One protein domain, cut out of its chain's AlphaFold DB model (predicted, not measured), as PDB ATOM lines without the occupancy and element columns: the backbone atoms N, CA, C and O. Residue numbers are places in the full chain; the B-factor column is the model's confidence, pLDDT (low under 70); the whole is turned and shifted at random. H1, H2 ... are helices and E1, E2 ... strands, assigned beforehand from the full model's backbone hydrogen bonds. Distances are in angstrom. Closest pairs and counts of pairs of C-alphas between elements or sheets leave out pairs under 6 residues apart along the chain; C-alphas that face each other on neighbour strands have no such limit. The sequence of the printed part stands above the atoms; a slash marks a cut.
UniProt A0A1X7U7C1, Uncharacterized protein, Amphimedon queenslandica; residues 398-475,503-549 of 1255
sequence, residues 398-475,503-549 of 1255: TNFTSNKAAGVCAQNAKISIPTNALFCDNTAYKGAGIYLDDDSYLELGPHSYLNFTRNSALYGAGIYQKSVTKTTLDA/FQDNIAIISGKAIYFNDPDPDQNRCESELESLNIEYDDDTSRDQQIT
ATOM      1  N   THR A 398     109.954 165.396 127.162       93.44
ATOM      2  CA  THR A 398     111.192 164.698 126.789       93.44
ATOM      3  C   THR A 398     112.213 164.847 127.907       93.44
ATOM      4  O   THR A 398     112.431 165.957 128.399       93.44
ATOM      5  N   ASN A 399     112.822 163.729 128.296       94.19
ATOM      6  CA  ASN A 399     113.745 163.655 129.424       94.19
ATOM      7  C   ASN A 399     115.174 163.411 128.932       94.19
ATOM      8  O   ASN A 399     115.404 162.504 128.133       94.19
ATOM      9  N   PHE A 400     116.123 164.183 129.450       96.44
ATOM     10  CA  PHE A 400     117.560 164.035 129.247       96.44
ATOM     11  C   PHE A 400     118.214 163.804 130.614       96.44
ATOM     12  O   PHE A 400     118.339 164.737 131.411       96.44
ATOM     13  N   THR A 401     118.579 162.556 130.907       94.25
ATOM     14  CA  THR A 401     119.068 162.107 132.219       94.25
ATOM     15  C   THR A 401     120.473 161.505 132.149       94.25
ATOM     16  O   THR A 401     120.754 160.625 131.333       94.25
ATOM     17  N   SER A 402     121.367 161.943 133.038       92.19
ATOM     18  CA  SER A 402     122.703 161.352 133.241       92.19
ATOM     19  C   SER A 402     123.594 161.298 131.986       92.19
ATOM     20  O   SER A 402     124.501 160.464 131.901       92.19
ATOM     21  N   ASN A 403     123.340 162.135 130.971       90.31
ATOM     22  CA  ASN A 403     124.084 162.071 129.714       90.31
ATOM     23  C   ASN A 403     125.476 162.704 129.872       90.31
ATOM     24  O   ASN A 403     125.640 163.779 130.454       90.31
ATOM     25  N   LYS A 404     126.492 162.066 129.283       88.00
ATOM     26  CA  LYS A 404     127.859 162.606 129.153       88.00
ATOM     27  C   LYS A 404     127.959 163.429 127.873       88.00
ATOM     28  O   LYS A 404     128.725 163.124 126.960       88.00
ATOM     29  N   ALA A 405     127.052 164.389 127.787       88.06
ATOM     30  CA  ALA A 405     126.804 165.288 126.681       88.06
ATOM     31  C   ALA A 405     125.810 166.366 127.148       88.06
ATOM     32  O   ALA A 405     125.126 166.190 128.155       88.06
ATOM     33  N   ALA A 406     125.652 167.440 126.375       91.12
ATOM     34  CA  ALA A 406     124.476 168.296 126.488       91.12
ATOM     35  C   ALA A 406     123.199 167.483 126.213       91.12
ATOM     36  O   ALA A 406     123.230 166.541 125.416       91.12
ATOM     37  N   GLY A 407     122.062 167.838 126.806       92.56
ATOM     38  CA  GLY A 407     120.777 167.228 126.451       92.56
ATOM     39  C   GLY A 407     120.454 167.452 124.969       92.56
ATOM     40  O   GLY A 407     120.424 166.508 124.173       92.56
ATOM     41  N   VAL A 408     120.307 168.718 124.573       93.75
ATOM     42  CA  VAL A 408     120.016 169.116 123.187       93.75
ATOM     43  C   VAL A 408     120.909 170.256 122.699       93.75
ATOM     44  O   VAL A 408     121.214 171.196 123.431       93.75
ATOM     45  N   CYS A 409     121.284 170.190 121.422       91.75
ATOM     46  CA  CYS A 409     122.022 171.234 120.723       91.75
ATOM     47  C   CYS A 409     121.353 171.616 119.404       91.75
ATOM     48  O   CYS A 409     120.954 170.735 118.637       91.75
ATOM     49  N   ALA A 410     121.324 172.914 119.107       89.81
ATOM     50  CA  ALA A 410     120.885 173.450 117.824       89.81
ATOM     51  C   ALA A 410     121.960 174.340 117.186       89.81
ATOM     52  O   ALA A 410     122.556 175.188 117.855       89.81
ATOM     53  N   GLN A 411     122.165 174.154 115.882       87.19
ATOM     54  CA  GLN A 411     122.919 175.050 115.015       87.19
ATOM     55  C   GLN A 411     122.031 175.485 113.837       87.19
ATOM     56  O   GLN A 411     121.397 174.658 113.176       87.19
ATOM     57  N   ASN A 412     121.941 176.802 113.617       81.19
ATOM     58  CA  ASN A 412     121.004 177.457 112.692       81.19
ATOM     59  C   ASN A 412     119.521 177.033 112.844       81.19
ATOM     60  O   ASN A 412     118.748 177.117 111.883       81.19
ATOM     61  N   ALA A 413     119.096 176.599 114.034       82.38
ATOM     62  CA  ALA A 413     117.838 175.886 114.254       82.38
ATOM     63  C   ALA A 413     117.047 176.386 115.479       82.38
ATOM     64  O   ALA A 413     117.609 176.751 116.509       82.38
ATOM     65  N   LYS A 414     115.713 176.362 115.382       87.12
ATOM     66  CA  LYS A 414     114.806 176.680 116.496       87.12
ATOM     67  C   LYS A 414     114.540 175.446 117.360       87.12
ATOM     68  O   LYS A 414     114.264 174.383 116.807       87.12
ATOM     69  N   ILE A 415     114.517 175.590 118.686       89.81
ATOM     70  CA  ILE A 415     113.988 174.564 119.602       89.81
ATOM     71  C   ILE A 415     112.691 175.081 120.236       89.81
ATOM     72  O   ILE A 415     112.717 175.941 121.114       89.81
ATOM     73  N   SER A 416     111.551 174.544 119.805       89.75
ATOM     74  CA  SER A 416     110.242 174.800 120.411       89.75
ATOM     75  C   SER A 416     109.982 173.831 121.565       89.75
ATOM     76  O   SER A 416     110.099 172.616 121.398       89.75
ATOM     77  N   ILE A 417     109.569 174.355 122.716       88.12
ATOM     78  CA  ILE A 417     109.256 173.588 123.927       88.12
ATOM     79  C   ILE A 417     107.845 173.991 124.399       88.12
ATOM     80  O   ILE A 417     107.694 174.837 125.278       88.12
ATOM     81  N   PRO A 418     106.774 173.457 123.772       82.88
ATOM     82  CA  PRO A 418     105.389 173.766 124.138       82.88
ATOM     83  C   PRO A 418     104.864 173.000 125.364       82.88
ATOM     84  O   PRO A 418     103.769 173.296 125.824       82.88
ATOM     85  N   THR A 419     105.588 171.996 125.872       83.19
ATOM     86  CA  THR A 419     105.279 171.285 127.128       83.19
ATOM     87  C   THR A 419     106.575 170.875 127.831       83.19
ATOM     88  O   THR A 419     107.658 171.071 127.285       83.19
ATOM     89  N   ASN A 420     106.473 170.322 129.041       83.31
ATOM     90  CA  ASN A 420     107.597 170.103 129.954       83.31
ATOM     91  C   ASN A 420     108.800 169.372 129.329       83.31
ATOM     92  O   ASN A 420     108.632 168.436 128.541       83.31
ATOM     93  N   ALA A 421     110.005 169.737 129.769       88.69
ATOM     94  CA  ALA A 421     111.252 169.041 129.459       88.69
ATOM     95  C   ALA A 421     112.147 168.970 130.707       88.69
ATOM     96  O   ALA A 421     112.197 169.920 131.492       88.69
ATOM     97  N   LEU A 422     112.844 167.847 130.886       93.38
ATOM     98  CA  LEU A 422     113.730 167.604 132.028       93.38
ATOM     99  C   LEU A 422     115.172 167.422 131.556       93.38
ATOM    100  O   LEU A 422     115.437 166.589 130.691       93.38
ATOM    101  N   PHE A 423     116.093 168.141 132.186       95.50
ATOM    102  CA  PHE A 423     117.535 168.019 132.028       95.50
ATOM    103  C   PHE A 423     118.134 167.758 133.414       95.50
ATOM    104  O   PHE A 423     118.247 168.670 134.230       95.50
ATOM    105  N   CYS A 424     118.468 166.503 133.711       93.62
ATOM    106  CA  CYS A 424     118.936 166.085 135.032       93.62
ATOM    107  C   CYS A 424     120.284 165.352 134.955       93.62
ATOM    108  O   CYS A 424     120.452 164.478 134.104       93.62
ATOM    109  N   ASP A 425     121.226 165.680 135.843       91.12
ATOM    110  CA  ASP A 425     122.534 165.008 135.978       91.12
ATOM    111  C   ASP A 425     123.400 164.988 134.688       91.12
ATOM    112  O   ASP A 425     124.313 164.170 134.547       91.12
ATOM    113  N   ASN A 426     123.141 165.874 133.714       91.19
ATOM    114  CA  ASN A 426     123.900 165.915 132.456       91.19
ATOM    115  C   ASN A 426     125.231 166.664 132.627       91.19
ATOM    116  O   ASN A 426     125.317 167.665 133.338       91.19
ATOM    117  N   THR A 427     126.277 166.213 131.931       86.88
ATOM    118  CA  THR A 427     127.621 166.816 131.984       86.88
ATOM    119  C   THR A 427     128.125 167.139 130.579       86.88
ATOM    120  O   THR A 427     128.249 166.241 129.748       86.88
ATOM    121  N   ALA A 428     128.461 168.405 130.311       85.56
ATOM    122  CA  ALA A 428     128.910 168.869 128.992       85.56
ATOM    123  C   ALA A 428     129.998 169.948 129.081       85.56
ATOM    124  O   ALA A 428     130.217 170.550 130.125       85.56
ATOM    125  N   TYR A 429     130.655 170.271 127.962       80.31
ATOM    126  CA  TYR A 429     131.608 171.388 127.938       80.31
ATOM    127  C   TYR A 429     130.899 172.745 128.097       80.31
ATOM    128  O   TYR A 429     131.344 173.622 128.836       80.31
ATOM    129  N   LYS A 430     129.763 172.907 127.412       85.25
ATOM    130  CA  LYS A 430     128.921 174.109 127.397       85.25
ATOM    131  C   LYS A 430     127.455 173.693 127.287       85.25
ATOM    132  O   LYS A 430     127.169 172.845 126.440       85.25
ATOM    133  N   GLY A 431     126.558 174.303 128.065       85.56
ATOM    134  CA  GLY A 431     125.109 174.105 127.921       85.56
ATOM    135  C   GLY A 431     124.658 172.673 128.198       85.56
ATOM    136  O   GLY A 431     124.150 172.021 127.291       85.56
ATOM    137  N   ALA A 432     124.889 172.141 129.405       87.62
ATOM    138  CA  ALA A 432     124.674 170.712 129.665       87.62
ATOM    139  C   ALA A 432     123.196 170.280 129.627       87.62
ATOM    140  O   ALA A 432     122.907 169.130 129.299       87.62
ATOM    141  N   GLY A 433     122.251 171.200 129.827       91.50
ATOM    142  CA  GLY A 433     120.881 171.012 129.351       91.50
ATOM    143  C   GLY A 433     120.740 171.342 127.859       91.50
ATOM    144  O   GLY A 433     120.448 170.466 127.041       91.50
ATOM    145  N   ILE A 434     120.956 172.614 127.511       93.06
ATOM    146  CA  ILE A 434     120.720 173.192 126.180       93.06
ATOM    147  C   ILE A 434     121.940 173.992 125.693       93.06
ATOM    148  O   ILE A 434     122.439 174.875 126.394       93.06
ATOM    149  N   TYR A 435     122.336 173.779 124.437       91.50
ATOM    150  CA  TYR A 435     123.354 174.571 123.736       91.50
ATOM    151  C   TYR A 435     122.844 175.121 122.395       91.50
ATOM    152  O   TYR A 435     122.185 174.417 121.627       91.50
ATOM    153  N   LEU A 436     123.188 176.374 122.094       88.62
ATOM    154  CA  LEU A 436     122.695 177.123 120.937       88.62
ATOM    155  C   LEU A 436     123.845 177.822 120.193       88.62
ATOM    156  O   LEU A 436     124.696 178.478 120.809       88.62
ATOM    157  N   ASP A 437     123.858 177.681 118.865       84.50
ATOM    158  CA  ASP A 437     124.902 178.201 117.974       84.50
ATOM    159  C   ASP A 437     124.333 178.839 116.690       84.50
ATOM    160  O   ASP A 437     123.283 178.419 116.194       84.50
ATOM    161  N   ASP A 438     125.046 179.813 116.125       79.12
ATOM    162  CA  ASP A 438     124.619 180.636 114.975       79.12
ATOM    163  C   ASP A 438     123.193 181.236 115.153       79.12
ATOM    164  O   ASP A 438     122.852 181.711 116.238       79.12
ATOM    165  N   ASP A 439     122.337 181.217 114.119       75.06
ATOM    166  CA  ASP A 439     120.952 181.734 114.136       75.06
ATOM    167  C   ASP A 439     119.964 180.793 114.898       75.06
ATOM    168  O   ASP A 439     118.855 180.516 114.421       75.06
ATOM    169  N   SER A 440     120.364 180.242 116.055       82.94
ATOM    170  CA  SER A 440     119.553 179.326 116.890       82.94
ATOM    171  C   SER A 440     118.955 179.999 118.126       82.94
ATOM    172  O   SER A 440     119.608 180.826 118.760       82.94
ATOM    173  N   TYR A 441     117.732 179.600 118.498       85.25
ATOM    174  CA  TYR A 441     116.987 180.160 119.634       85.25
ATOM    175  C   TYR A 441     115.929 179.192 120.201       85.25
ATOM    176  O   TYR A 441     115.522 178.231 119.538       85.25
ATOM    177  N   LEU A 442     115.467 179.470 121.425       87.12
ATOM    178  CA  LEU A 442     114.372 178.772 122.103       87.12
ATOM    179  C   LEU A 442     113.024 179.451 121.876       87.12
ATOM    180  O   LEU A 442     112.917 180.674 121.822       87.12
ATOM    181  N   GLU A 443     111.972 178.645 121.834       86.75
ATOM    182  CA  GLU A 443     110.593 179.099 121.718       86.75
ATOM    183  C   GLU A 443     109.722 178.365 122.747       86.75
ATOM    184  O   GLU A 443     109.515 177.156 122.648       86.75
ATOM    185  N   LEU A 444     109.249 179.085 123.764       84.69
ATOM    186  CA  LEU A 444     108.569 178.525 124.932       84.69
ATOM    187  C   LEU A 444     107.054 178.730 124.842       84.69
ATOM    188  O   LEU A 444     106.578 179.846 124.609       84.69
ATOM    189  N   GLY A 445     106.302 177.646 125.053       78.12
ATOM    190  CA  GLY A 445     104.840 177.684 125.118       78.12
ATOM    191  C   GLY A 445     104.308 178.116 126.492       78.12
ATOM    192  O   GLY A 445     105.026 177.987 127.489       78.12
ATOM    193  N   PRO A 446     103.047 178.580 126.580       68.00
ATOM    194  CA  PRO A 446     102.368 178.735 127.869       68.00
ATOM    195  C   PRO A 446     102.352 177.393 128.618       68.00
ATOM    196  O   PRO A 446     102.237 176.335 127.996       68.00
ATOM    197  N   HIS A 447     102.499 177.431 129.944       72.81
ATOM    198  CA  HIS A 447     102.682 176.251 130.811       72.81
ATOM    199  C   HIS A 447     103.913 175.364 130.509       72.81
ATOM    200  O   HIS A 447     103.993 174.242 131.015       72.81
ATOM    201  N   SER A 448     104.892 175.804 129.705       79.06
ATOM    202  CA  SER A 448     106.133 175.031 129.543       79.06
ATOM    203  C   SER A 448     107.000 175.121 130.806       79.06
ATOM    204  O   SER A 448     107.461 176.194 131.193       79.06
ATOM    205  N   TYR A 449     107.197 173.974 131.462       83.38
ATOM    206  CA  TYR A 449     108.045 173.820 132.647       83.38
ATOM    207  C   TYR A 449     109.353 173.116 132.262       83.38
ATOM    208  O   TYR A 449     109.353 171.935 131.895       83.38
ATOM    209  N   LEU A 450     110.461 173.851 132.312       89.00
ATOM    210  CA  LEU A 450     111.804 173.362 132.012       89.00
ATOM    211  C   LEU A 450     112.561 173.201 133.330       89.00
ATOM    212  O   LEU A 450     112.755 174.176 134.052       89.00
ATOM    213  N   ASN A 451     113.004 171.986 133.634       90.25
ATOM    214  CA  ASN A 451     113.776 171.706 134.843       90.25
ATOM    215  C   ASN A 451     115.220 171.338 134.480       90.25
ATOM    216  O   ASN A 451     115.449 170.447 133.659       90.25
ATOM    217  N   PHE A 452     116.164 172.030 135.115       92.69
ATOM    218  CA  PHE A 452     117.598 171.802 135.057       92.69
ATOM    219  C   PHE A 452     118.104 171.487 136.475       92.69
ATOM    220  O   PHE A 452     118.349 172.396 137.268       92.69
ATOM    221  N   THR A 453     118.279 170.205 136.804       90.12
ATOM    222  CA  THR A 453     118.780 169.762 138.118       90.12
ATOM    223  C   THR A 453     120.143 169.067 138.000       90.12
ATOM    224  O   THR A 453     120.307 168.162 137.182       90.12
ATOM    225  N   ARG A 454     121.119 169.445 138.838       87.81
ATOM    226  CA  ARG A 454     122.467 168.834 138.933       87.81
ATOM    227  C   ARG A 454     123.250 168.760 137.612       87.81
ATOM    228  O   ARG A 454     124.100 167.888 137.437       87.81
ATOM    229  N   ASN A 455     122.992 169.655 136.656       88.88
ATOM    230  CA  ASN A 455     123.765 169.676 135.410       88.88
ATOM    231  C   ASN A 455     125.116 170.373 135.635       88.88
ATOM    232  O   ASN A 455     125.211 171.343 136.390       88.88
ATOM    233  N   SER A 456     126.170 169.914 134.960       84.94
ATOM    234  CA  SER A 456     127.519 170.477 135.094       84.94
ATOM    235  C   SER A 456     128.106 170.883 133.744       84.94
ATOM    236  O   SER A 456     128.127 170.090 132.800       84.94
ATOM    237  N   ALA A 457     128.602 172.121 133.650       85.00
ATOM    238  CA  ALA A 457     129.334 172.594 132.479       85.00
ATOM    239  C   ALA A 457     130.430 173.610 132.816       85.00
ATOM    240  O   ALA A 457     130.426 174.248 133.869       85.00
ATOM    241  N   LEU A 458     131.350 173.822 131.871       76.31
ATOM    242  CA  LEU A 458     132.374 174.858 131.998       76.31
ATOM    243  C   LEU A 458     131.765 176.266 131.853       76.31
ATOM    244  O   LEU A 458     132.133 177.181 132.587       76.31
ATOM    245  N   TYR A 459     130.784 176.420 130.958       77.75
ATOM    246  CA  TYR A 459     129.994 177.643 130.783       77.75
ATOM    247  C   TYR A 459     128.511 177.305 130.601       77.75
ATOM    248  O   TYR A 459     128.177 176.484 129.744       77.75
ATOM    249  N   GLY A 460     127.631 177.978 131.349       78.19
ATOM    250  CA  GLY A 460     126.175 177.819 131.249       78.19
ATOM    251  C   GLY A 460     125.733 176.387 131.552       78.19
ATOM    252  O   GLY A 460     125.485 175.610 130.635       78.19
ATOM    253  N   ALA A 461     125.694 176.011 132.832       80.69
ATOM    254  CA  ALA A 461     125.402 174.635 133.245       80.69
ATOM    255  C   ALA A 461     124.037 174.123 132.749       80.69
ATOM    256  O   ALA A 461     123.946 172.999 132.262       80.69
ATOM    257  N   GLY A 462     123.003 174.964 132.777       85.25
ATOM    258  CA  GLY A 462     121.715 174.668 132.159       85.25
ATOM    259  C   GLY A 462     121.664 175.058 130.681       85.25
ATOM    260  O   GLY A 462     121.397 174.203 129.838       85.25
ATOM    261  N   ILE A 463     121.937 176.328 130.352       89.06
ATOM    262  CA  ILE A 463     121.767 176.893 128.998       89.06
ATOM    263  C   ILE A 463     123.008 177.693 128.563       89.06
ATOM    264  O   ILE A 463     123.495 178.542 129.313       89.06
ATOM    265  N   TYR A 464     123.477 177.479 127.327       87.88
ATOM    266  CA  TYR A 464     124.576 178.236 126.710       87.88
ATOM    267  C   TYR A 464     124.250 178.741 125.289       87.88
ATOM    268  O   TYR A 464     123.984 177.932 124.400       87.88
ATOM    269  N   GLN A 465     124.373 180.054 125.046       84.38
ATOM    270  CA  GLN A 465     124.348 180.677 123.707       84.38
ATOM    271  C   GLN A 465     125.769 181.100 123.284       84.38
ATOM    272  O   GLN A 465     126.399 181.923 123.953       84.38
ATOM    273  N   LYS A 466     126.275 180.578 122.154       75.81
ATOM    274  CA  LYS A 466     127.641 180.869 121.662       75.81
ATOM    275  C   LYS A 466     127.778 182.201 120.923       75.81
ATOM    276  O   LYS A 466     128.829 182.841 120.987       75.81
ATOM    277  N   SER A 467     126.776 182.570 120.140       64.19
ATOM    278  CA  SER A 467     126.757 183.757 119.279       64.19
ATOM    279  C   SER A 467     125.315 184.039 118.867       64.19
ATOM    280  O   SER A 467     124.483 183.135 118.913       64.19
ATOM    281  N   VAL A 468     125.024 185.272 118.455       55.12
ATOM    282  CA  VAL A 468     123.750 185.637 117.817       55.12
ATOM    283  C   VAL A 468     124.073 186.358 116.513       55.12
ATOM    284  O   VAL A 468     124.286 187.572 116.479       55.12
ATOM    285  N   THR A 469     124.159 185.601 115.423       47.81
ATOM    286  CA  THR A 469     124.262 186.165 114.075       47.81
ATOM    287  C   THR A 469     122.892 186.698 113.646       47.81
ATOM    288  O   THR A 469     121.856 186.057 113.797       47.81
ATOM    289  N   LYS A 470     122.852 187.956 113.194       45.97
ATOM    290  CA  LYS A 470     121.605 188.735 113.057       45.97
ATOM    291  C   LYS A 470     120.978 188.598 111.661       45.97
ATOM    292  O   LYS A 470     120.586 189.599 111.062       45.97
ATOM    293  N   THR A 471     120.977 187.386 111.106       39.66
ATOM    294  CA  THR A 471     120.955 187.175 109.647       39.66
ATOM    295  C   THR A 471     119.664 186.599 109.061       39.66
ATOM    296  O   THR A 471     119.279 187.027 107.975       39.66
ATOM    297  N   THR A 472     118.980 185.663 109.729       35.81
ATOM    298  CA  THR A 472     117.819 184.936 109.162       35.81
ATOM    299  C   THR A 472     116.642 184.743 110.132       35.81
ATOM    300  O   THR A 472     116.036 183.672 110.196       35.81
ATOM    301  N   LEU A 473     116.265 185.806 110.851       38.16
ATOM    302  CA  LEU A 473     115.006 185.878 111.608       38.16
ATOM    303  C   LEU A 473     114.062 186.951 111.048       38.16
ATOM    304  O   LEU A 473     114.500 187.952 110.484       38.16
ATOM    305  N   ASP A 474     112.758 186.688 111.154       37.94
ATOM    306  CA  ASP A 474     111.725 187.379 110.376       37.94
ATOM    307  C   ASP A 474     111.553 188.853 110.785       37.94
ATOM    308  O   ASP A 474     111.664 189.215 111.964       37.94
ATOM    309  N   ALA A 475     111.244 189.708 109.803       34.38
ATOM    310  CA  ALA A 475     111.374 191.172 109.844       34.38
ATOM    311  C   ALA A 475     110.332 191.900 110.727       34.38
ATOM    312  O   ALA A 475     110.072 193.092 110.561       34.38
ATOM    313  N   PHE A 503     116.188 175.918 138.071       85.62
ATOM    314  CA  PHE A 503     117.604 175.564 138.167       85.62
ATOM    315  C   PHE A 503     117.943 175.166 139.612       85.62
ATOM    316  O   PHE A 503     117.773 175.966 140.526       85.62
ATOM    317  N   GLN A 504     118.416 173.938 139.825       85.12
ATOM    318  CA  GLN A 504     118.862 173.446 141.134       85.12
ATOM    319  C   GLN A 504     120.182 172.671 141.034       85.12
ATOM    320  O   GLN A 504     120.342 171.851 140.125       85.12
ATOM    321  N   ASP A 505     121.101 172.873 141.982       82.06
ATOM    322  CA  ASP A 505     122.408 172.194 142.079       82.06
ATOM    323  C   ASP A 505     123.303 172.298 140.810       82.06
ATOM    324  O   ASP A 505     124.169 171.445 140.579       82.06
ATOM    325  N   ASN A 506     123.108 173.279 139.920       80.12
ATOM    326  CA  ASN A 506     123.845 173.336 138.652       80.12
ATOM    327  C   ASN A 506     125.228 173.985 138.821       80.12
ATOM    328  O   ASN A 506     125.381 175.085 139.358       80.12
ATOM    329  N   ILE A 507     126.260 173.330 138.283       78.56
ATOM    330  CA  ILE A 507     127.663 173.705 138.507       78.56
ATOM    331  C   ILE A 507     128.268 174.275 137.220       78.56
ATOM    332  O   ILE A 507     128.572 173.540 136.278       78.56
ATOM    333  N   ALA A 508     128.452 175.598 137.192       76.50
ATOM    334  CA  ALA A 508     128.922 176.364 136.035       76.50
ATOM    335  C   ALA A 508     130.351 176.909 136.249       76.50
ATOM    336  O   ALA A 508     130.538 178.053 136.665       76.50
ATOM    337  N   ILE A 509     131.360 176.079 135.972       69.69
ATOM    338  CA  ILE A 509     132.719 176.186 136.544       69.69
ATOM    339  C   ILE A 509     133.441 177.514 136.235       69.69
ATOM    340  O   ILE A 509     134.098 178.055 137.120       69.69
ATOM    341  N   ILE A 510     133.343 178.054 135.011       69.06
ATOM    342  CA  ILE A 510     133.976 179.337 134.637       69.06
ATOM    343  C   ILE A 510     132.964 180.490 134.609       69.06
ATOM    344  O   ILE A 510     133.316 181.616 134.965       69.06
ATOM    345  N   SER A 511     131.712 180.252 134.196       66.69
ATOM    346  CA  SER A 511     130.722 181.335 134.090       66.69
ATOM    347  C   SER A 511     130.099 181.766 135.421       66.69
ATOM    348  O   SER A 511     129.629 182.898 135.499       66.69
ATOM    349  N   GLY A 512     130.044 180.896 136.438       65.44
ATOM    350  CA  GLY A 512     129.352 181.178 137.706       65.44
ATOM    351  C   GLY A 512     127.859 181.508 137.542       65.44
ATOM    352  O   GLY A 512     127.302 182.244 138.353       65.44
ATOM    353  N   LYS A 513     127.246 181.030 136.448       71.25
ATOM    354  CA  LYS A 513     125.833 181.208 136.065       71.25
ATOM    355  C   LYS A 513     125.347 179.960 135.317       71.25
ATOM    356  O   LYS A 513     126.034 179.527 134.383       71.25
ATOM    357  N   ALA A 514     124.170 179.426 135.657       78.75
ATOM    358  CA  ALA A 514     123.563 178.304 134.929       78.75
ATOM    359  C   ALA A 514     123.048 178.680 133.529       78.75
ATOM    360  O   ALA A 514     123.093 177.842 132.630       78.75
ATOM    361  N   ILE A 515     122.651 179.938 133.314       83.25
ATOM    362  CA  ILE A 515     122.438 180.522 131.982       83.25
ATOM    363  C   ILE A 515     123.661 181.372 131.619       83.25
ATOM    364  O   ILE A 515     124.045 182.269 132.371       83.25
ATOM    365  N   TYR A 516     124.265 181.127 130.455       79.75
ATOM    366  CA  TYR A 516     125.351 181.953 129.923       79.75
ATOM    367  C   TYR A 516     125.139 182.272 128.443       79.75
ATOM    368  O   TYR A 516     124.861 181.390 127.633       79.75
ATOM    369  N   PHE A 517     125.331 183.534 128.077       76.81
ATOM    370  CA  PHE A 517     125.288 184.007 126.699       76.81
ATOM    371  C   PHE A 517     126.535 184.845 126.406       76.81
ATOM    372  O   PHE A 517     127.033 185.570 127.265       76.81
ATOM    373  N   ASN A 518     127.062 184.695 125.195       67.06
ATOM    374  CA  ASN A 518     128.281 185.351 124.734       67.06
ATOM    375  C   ASN A 518     127.913 186.532 123.815       67.06
ATOM    376  O   ASN A 518     127.856 186.377 122.593       67.06
ATOM    377  N   ASP A 519     127.588 187.677 124.422       56.41
ATOM    378  CA  ASP A 519     127.141 188.894 123.727       56.41
ATOM    379  C   ASP A 519     128.340 189.720 123.201       56.41
ATOM    380  O   ASP A 519     129.252 190.015 123.979       56.41
ATOM    381  N   PRO A 520     128.382 190.090 121.905       48.31
ATOM    382  CA  PRO A 520     129.418 190.963 121.357       48.31
ATOM    383  C   PRO A 520     129.215 192.470 121.623       48.31
ATOM    384  O   PRO A 520     130.130 193.231 121.308       48.31
ATOM    385  N   ASP A 521     128.067 192.921 122.149       47.81
ATOM    386  CA  ASP A 521     127.766 194.346 122.394       47.81
ATOM    387  C   ASP A 521     127.335 194.603 123.860       47.81
ATOM    388  O   ASP A 521     126.140 194.634 124.176       47.81
ATOM    389  N   PRO A 522     128.301 194.779 124.789       45.28
ATOM    390  CA  PRO A 522     128.028 194.836 126.227       45.28
ATOM    391  C   PRO A 522     127.253 196.083 126.688       45.28
ATOM    392  O   PRO A 522     126.795 196.103 127.827       45.28
ATOM    393  N   ASP A 523     127.076 197.101 125.838       42.81
ATOM    394  CA  ASP A 523     126.389 198.349 126.205       42.81
ATOM    395  C   ASP A 523     124.855 198.292 126.013       42.81
ATOM    396  O   ASP A 523     124.153 199.219 126.425       42.81
ATOM    397  N   GLN A 524     124.294 197.233 125.404       50.59
ATOM    398  CA  GLN A 524     122.849 197.166 125.104       50.59
ATOM    399  C   GLN A 524     121.980 196.421 126.133       50.59
ATOM    400  O   GLN A 524     120.762 196.594 126.102       50.59
ATOM    401  N   ASN A 525     122.562 195.600 127.019       51.59
ATOM    402  CA  ASN A 525     121.907 194.904 128.150       51.59
ATOM    403  C   ASN A 525     120.585 194.142 127.847       51.59
ATOM    404  O   ASN A 525     119.794 193.821 128.736       51.59
ATOM    405  N   ARG A 526     120.329 193.852 126.567       56.81
ATOM    406  CA  ARG A 526     118.996 193.548 126.018       56.81
ATOM    407  C   ARG A 526     118.473 192.180 126.454       56.81
ATOM    408  O   ARG A 526     117.308 192.052 126.825       56.81
ATOM    409  N   CYS A 527     119.362 191.191 126.491       62.38
ATOM    410  CA  CYS A 527     119.070 189.820 126.907       62.38
ATOM    411  C   CYS A 527     118.695 189.708 128.395       62.38
ATOM    412  O   CYS A 527     117.912 188.834 128.755       62.38
ATOM    413  N   GLU A 528     119.207 190.594 129.259       65.00
ATOM    414  CA  GLU A 528     118.870 190.563 130.688       65.00
ATOM    415  C   GLU A 528     117.403 190.966 130.910       65.00
ATOM    416  O   GLU A 528     116.691 190.260 131.614       65.00
ATOM    417  N   SER A 529     116.897 191.979 130.192       62.50
ATOM    418  CA  SER A 529     115.475 192.369 130.262       62.50
ATOM    419  C   SER A 529     114.495 191.313 129.717       62.50
ATOM    420  O   SER A 529     113.340 191.257 130.137       62.50
ATOM    421  N   GLU A 530     114.942 190.445 128.802       66.12
ATOM    422  CA  GLU A 530     114.148 189.299 128.338       66.12
ATOM    423  C   GLU A 530     114.114 188.185 129.403       66.12
ATOM    424  O   GLU A 530     113.055 187.599 129.638       66.12
ATOM    425  N   LEU A 531     115.232 187.944 130.099       69.56
ATOM    426  CA  LEU A 531     115.324 186.990 131.212       69.56
ATOM    427  C   LEU A 531     114.547 187.452 132.456       69.56
ATOM    428  O   LEU A 531     113.869 186.635 133.070       69.56
ATOM    429  N   GLU A 532     114.559 188.749 132.779       68.12
ATOM    430  CA  GLU A 532     113.725 189.354 133.836       68.12
ATOM    431  C   GLU A 532     112.214 189.195 133.579       68.12
ATOM    432  O   GLU A 532     111.412 189.315 134.504       68.12
ATOM    433  N   SER A 533     111.807 188.916 132.333       66.75
ATOM    434  CA  SER A 533     110.405 188.672 131.975       66.75
ATOM    435  C   SER A 533     109.952 187.217 132.160       66.75
ATOM    436  O   SER A 533     108.773 186.920 131.957       66.75
ATOM    437  N   LEU A 534     110.858 186.292 132.491       71.19
ATOM    438  CA  LEU A 534     110.578 184.861 132.646       71.19
ATOM    439  C   LEU A 534     110.464 184.476 134.125       71.19
ATOM    440  O   LEU A 534     111.159 185.025 134.977       71.19
ATOM    441  N   ASN A 535     109.637 183.472 134.428       79.50
ATOM    442  CA  ASN A 535     109.638 182.864 135.756       79.50
ATOM    443  C   ASN A 535     110.876 181.964 135.867       79.50
ATOM    444  O   ASN A 535     110.899 180.878 135.286       79.50
ATOM    445  N   ILE A 536     111.910 182.427 136.573       79.62
ATOM    446  CA  ILE A 536     113.150 181.674 136.790       79.62
ATOM    447  C   ILE A 536     113.416 181.525 138.290       79.62
ATOM    448  O   ILE A 536     113.440 182.517 139.018       79.62
ATOM    449  N   GLU A 537     113.651 180.293 138.733       81.19
ATOM    450  CA  GLU A 537     114.032 179.945 140.106       81.19
ATOM    451  C   GLU A 537     115.426 179.296 140.120       81.19
ATOM    452  O   GLU A 537     115.755 178.523 139.218       81.19
ATOM    453  N   TYR A 538     116.238 179.632 141.129       78.56
ATOM    454  CA  TYR A 538     117.605 179.135 141.331       78.56
ATOM    455  C   TYR A 538     117.769 178.645 142.780       78.56
ATOM    456  O   TYR A 538     117.498 179.414 143.704       78.56
ATOM    457  N   ASP A 539     118.245 177.412 142.976       72.25
ATOM    458  CA  ASP A 539     118.424 176.768 144.289       72.25
ATOM    459  C   ASP A 539     119.816 176.101 144.396       72.25
ATOM    460  O   ASP A 539     120.175 175.260 143.573       72.25
ATOM    461  N   ASP A 540     120.632 176.541 145.360       60.25
ATOM    462  CA  ASP A 540     122.049 176.166 145.598       60.25
ATOM    463  C   ASP A 540     123.032 176.183 144.382       60.25
ATOM    464  O   ASP A 540     124.185 175.754 144.486       60.25
ATOM    465  N   ASP A 541     122.651 176.791 143.251       57.59
ATOM    466  CA  ASP A 541     123.534 177.107 142.110       57.59
ATOM    467  C   ASP A 541     124.732 178.007 142.535       57.59
ATOM    468  O   ASP A 541     124.570 179.142 143.000       57.59
ATOM    469  N   THR A 542     125.975 177.542 142.344       50.56
ATOM    470  CA  THR A 542     127.177 178.214 142.891       50.56
ATOM    471  C   THR A 542     127.684 179.408 142.067       50.56
ATOM    472  O   THR A 542     127.888 179.299 140.855       50.56
ATOM    473  N   SER A 543     128.000 180.523 142.742       40.38
ATOM    474  CA  SER A 543     128.448 181.792 142.135       40.38
ATOM    475  C   SER A 543     129.874 182.230 142.543       40.38
ATOM    476  O   SER A 543     130.543 181.607 143.368       40.38
ATOM    477  N   ARG A 544     130.384 183.298 141.906       35.88
ATOM    478  CA  ARG A 544     131.822 183.630 141.774       35.88
ATOM    479  C   ARG A 544     132.501 184.283 142.998       35.88
ATOM    480  O   ARG A 544     133.488 184.996 142.833       35.88
ATOM    481  N   ASP A 545     132.052 184.012 144.222       35.69
ATOM    482  CA  ASP A 545     132.731 184.491 145.446       35.69
ATOM    483  C   ASP A 545     134.042 183.730 145.763       35.69
ATOM    484  O   ASP A 545     134.726 184.019 146.746       35.69
ATOM    485  N   GLN A 546     134.441 182.768 144.916       35.00
ATOM    486  CA  GLN A 546     135.672 181.987 145.074       35.00
ATOM    487  C   GLN A 546     136.545 181.985 143.792       35.00
ATOM    488  O   GLN A 546     136.443 181.098 142.957       35.00
ATOM    489  N   GLN A 547     137.491 182.945 143.744       28.19
ATOM    490  CA  GLN A 547     138.787 182.960 143.008       28.19
ATOM    491  C   GLN A 547     138.944 183.644 141.605       28.19
ATOM    492  O   GLN A 547     138.754 183.035 140.561       28.19
ATOM    493  N   ILE A 548     139.499 184.875 141.636       29.81
ATOM    494  CA  ILE A 548     140.757 185.357 140.971       29.81
ATOM    495  C   ILE A 548     140.803 185.648 139.423       29.81
ATOM    496  O   ILE A 548     139.909 185.304 138.656       29.81
ATOM    497  N   THR A 549     141.808 186.465 139.040       29.67
ATOM    498  CA  THR A 549     142.040 187.389 137.882       29.67
ATOM    499  C   THR A 549     142.672 186.748 136.608       29.67
ATOM    500  O   THR A 549     142.882 185.543 136.629       29.67
TER     501      THR A 549
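AT A GLANCE: This is residues 398 to 475 and 503 to 549 of the 1255 residues of an uncharacterized protein of Amphimedon queenslandica (UniProt A0A1X7U7C1). The chain is wound in stacked turns, a short solenoid whose walls are parallel sheets: E2, E6, E10 and E11 form one wall, E1, E4 and E8 another, and the pairs E3 with E7 and E5 with E9 complete the sides. The last turns are looser: residues 503 to 508 stack on E8 and E9, H1 lies beyond the stack's E11 end, and E12 stacks on residues 503 to 504, while residues 521 to 526 stick out, of which 526 belongs to H1. The printed part has 125 residues, with twelve named strands and one named helix in the order E1 to E11, H1, E12; the largest sheet runs E2, E6, E10, E11, and the neighbour strands are parallel. The class is mostly strand, though under half of the residues are in named elements. The whole is compact, with a radius of gyration of the C-alphas of 14.2 A and spans of 42 by 38 by 26 A.

IN THESE COORDINATES: In the largest sheet, E2 is residues 406 to 411, 13.4 A long and the longest strand by residues; its C-alpha 406 is at (124.476, 168.296, 126.488). E6 is residues 434 to 437, 10.5 A, E10 is 463 to 465, 7.0 A, and E11 is 515 to 517, 6.9 A. E1, residues 398 to 401, 9.9 A, begins at C-alpha 398 at (111.192, 164.698, 126.789). E4 is residues 421 to 424, 9.9 A, and E8 is 449 to 453, 12.7 A. E3 is residues 414 to 417, 9.8 A, and E7 is 441 to 444, 10.1 A. E5 is residues 427 to 430 and E9 is 456 to 459, each 8.7 A. H1 is residues 526 to 531, 9.1 A, and E12, residues 535 to 539, 13.7 A, ends at C-alpha 539 at (118.424, 176.768, 144.289).

HOW THE PARTS SIT: E2 and E11 are the edge strands of the largest sheet. E2 and E6 are parallel at 20 degrees, with N 435 and O 408 at 3.0 A, within hydrogen-bond range. E6 and E10 are parallel at 3 degrees, with N 436 and O 464 at 2.9 A. E10 and E11 are parallel at 3 degrees, with N 516 and O 463 at 2.9 A. This sheet and the sheet E5 E9 form a sandwich, two sheets face to face, with their facing parts 9.3 A centre to centre and the strands at 25 degrees. E5 and E9 are parallel at 8 degrees, with N 428 and O 456 at 3.0 A. The closest C-alphas of E2 and E5 are those of Ala 406 and Ala 428, 5.1 A apart. E3 and E7 are parallel at 22 degrees, with N 417 and O 443 at 2.8 A. In the sheet E1 E4 E8, E1 and E4 are parallel at 2 degrees, with N 400 and O 422 at 2.8 A, and E4 and E8 at 5 degrees, with N 423 and O 451 at 2.8 A. E8 runs on into E9 across a break of 2 residues, at 95 degrees. Residues 503 to 504 pair in parallel with residues 452 to 453 of E8 and with residues 538 to 539 of E12, which pairs with no named strand. E8 and E12 are near each other, with 6 pairs of C-alphas within 10 A. H1 is not on the largest sheet, and its O i to N i+4 pairs are within hydrogen-bond range.

THE WHOLE: The C-alphas farthest apart are those of Ala 475 and Gln 547, 43.8 A. Residues 476 to 502 are not printed, and C-alphas 475 and 503 are 32.9 A apart across the cut, which lies in the link from E10 to E11. Of the links that are printed whole, E11 to H1 is short, the others are tight, and none is long. The mean pLDDT of the printed part is 74.5; 40 residues are under 70, namely 446, 467 to 475, 509 to 512, 518 to 533 and 540 to 549.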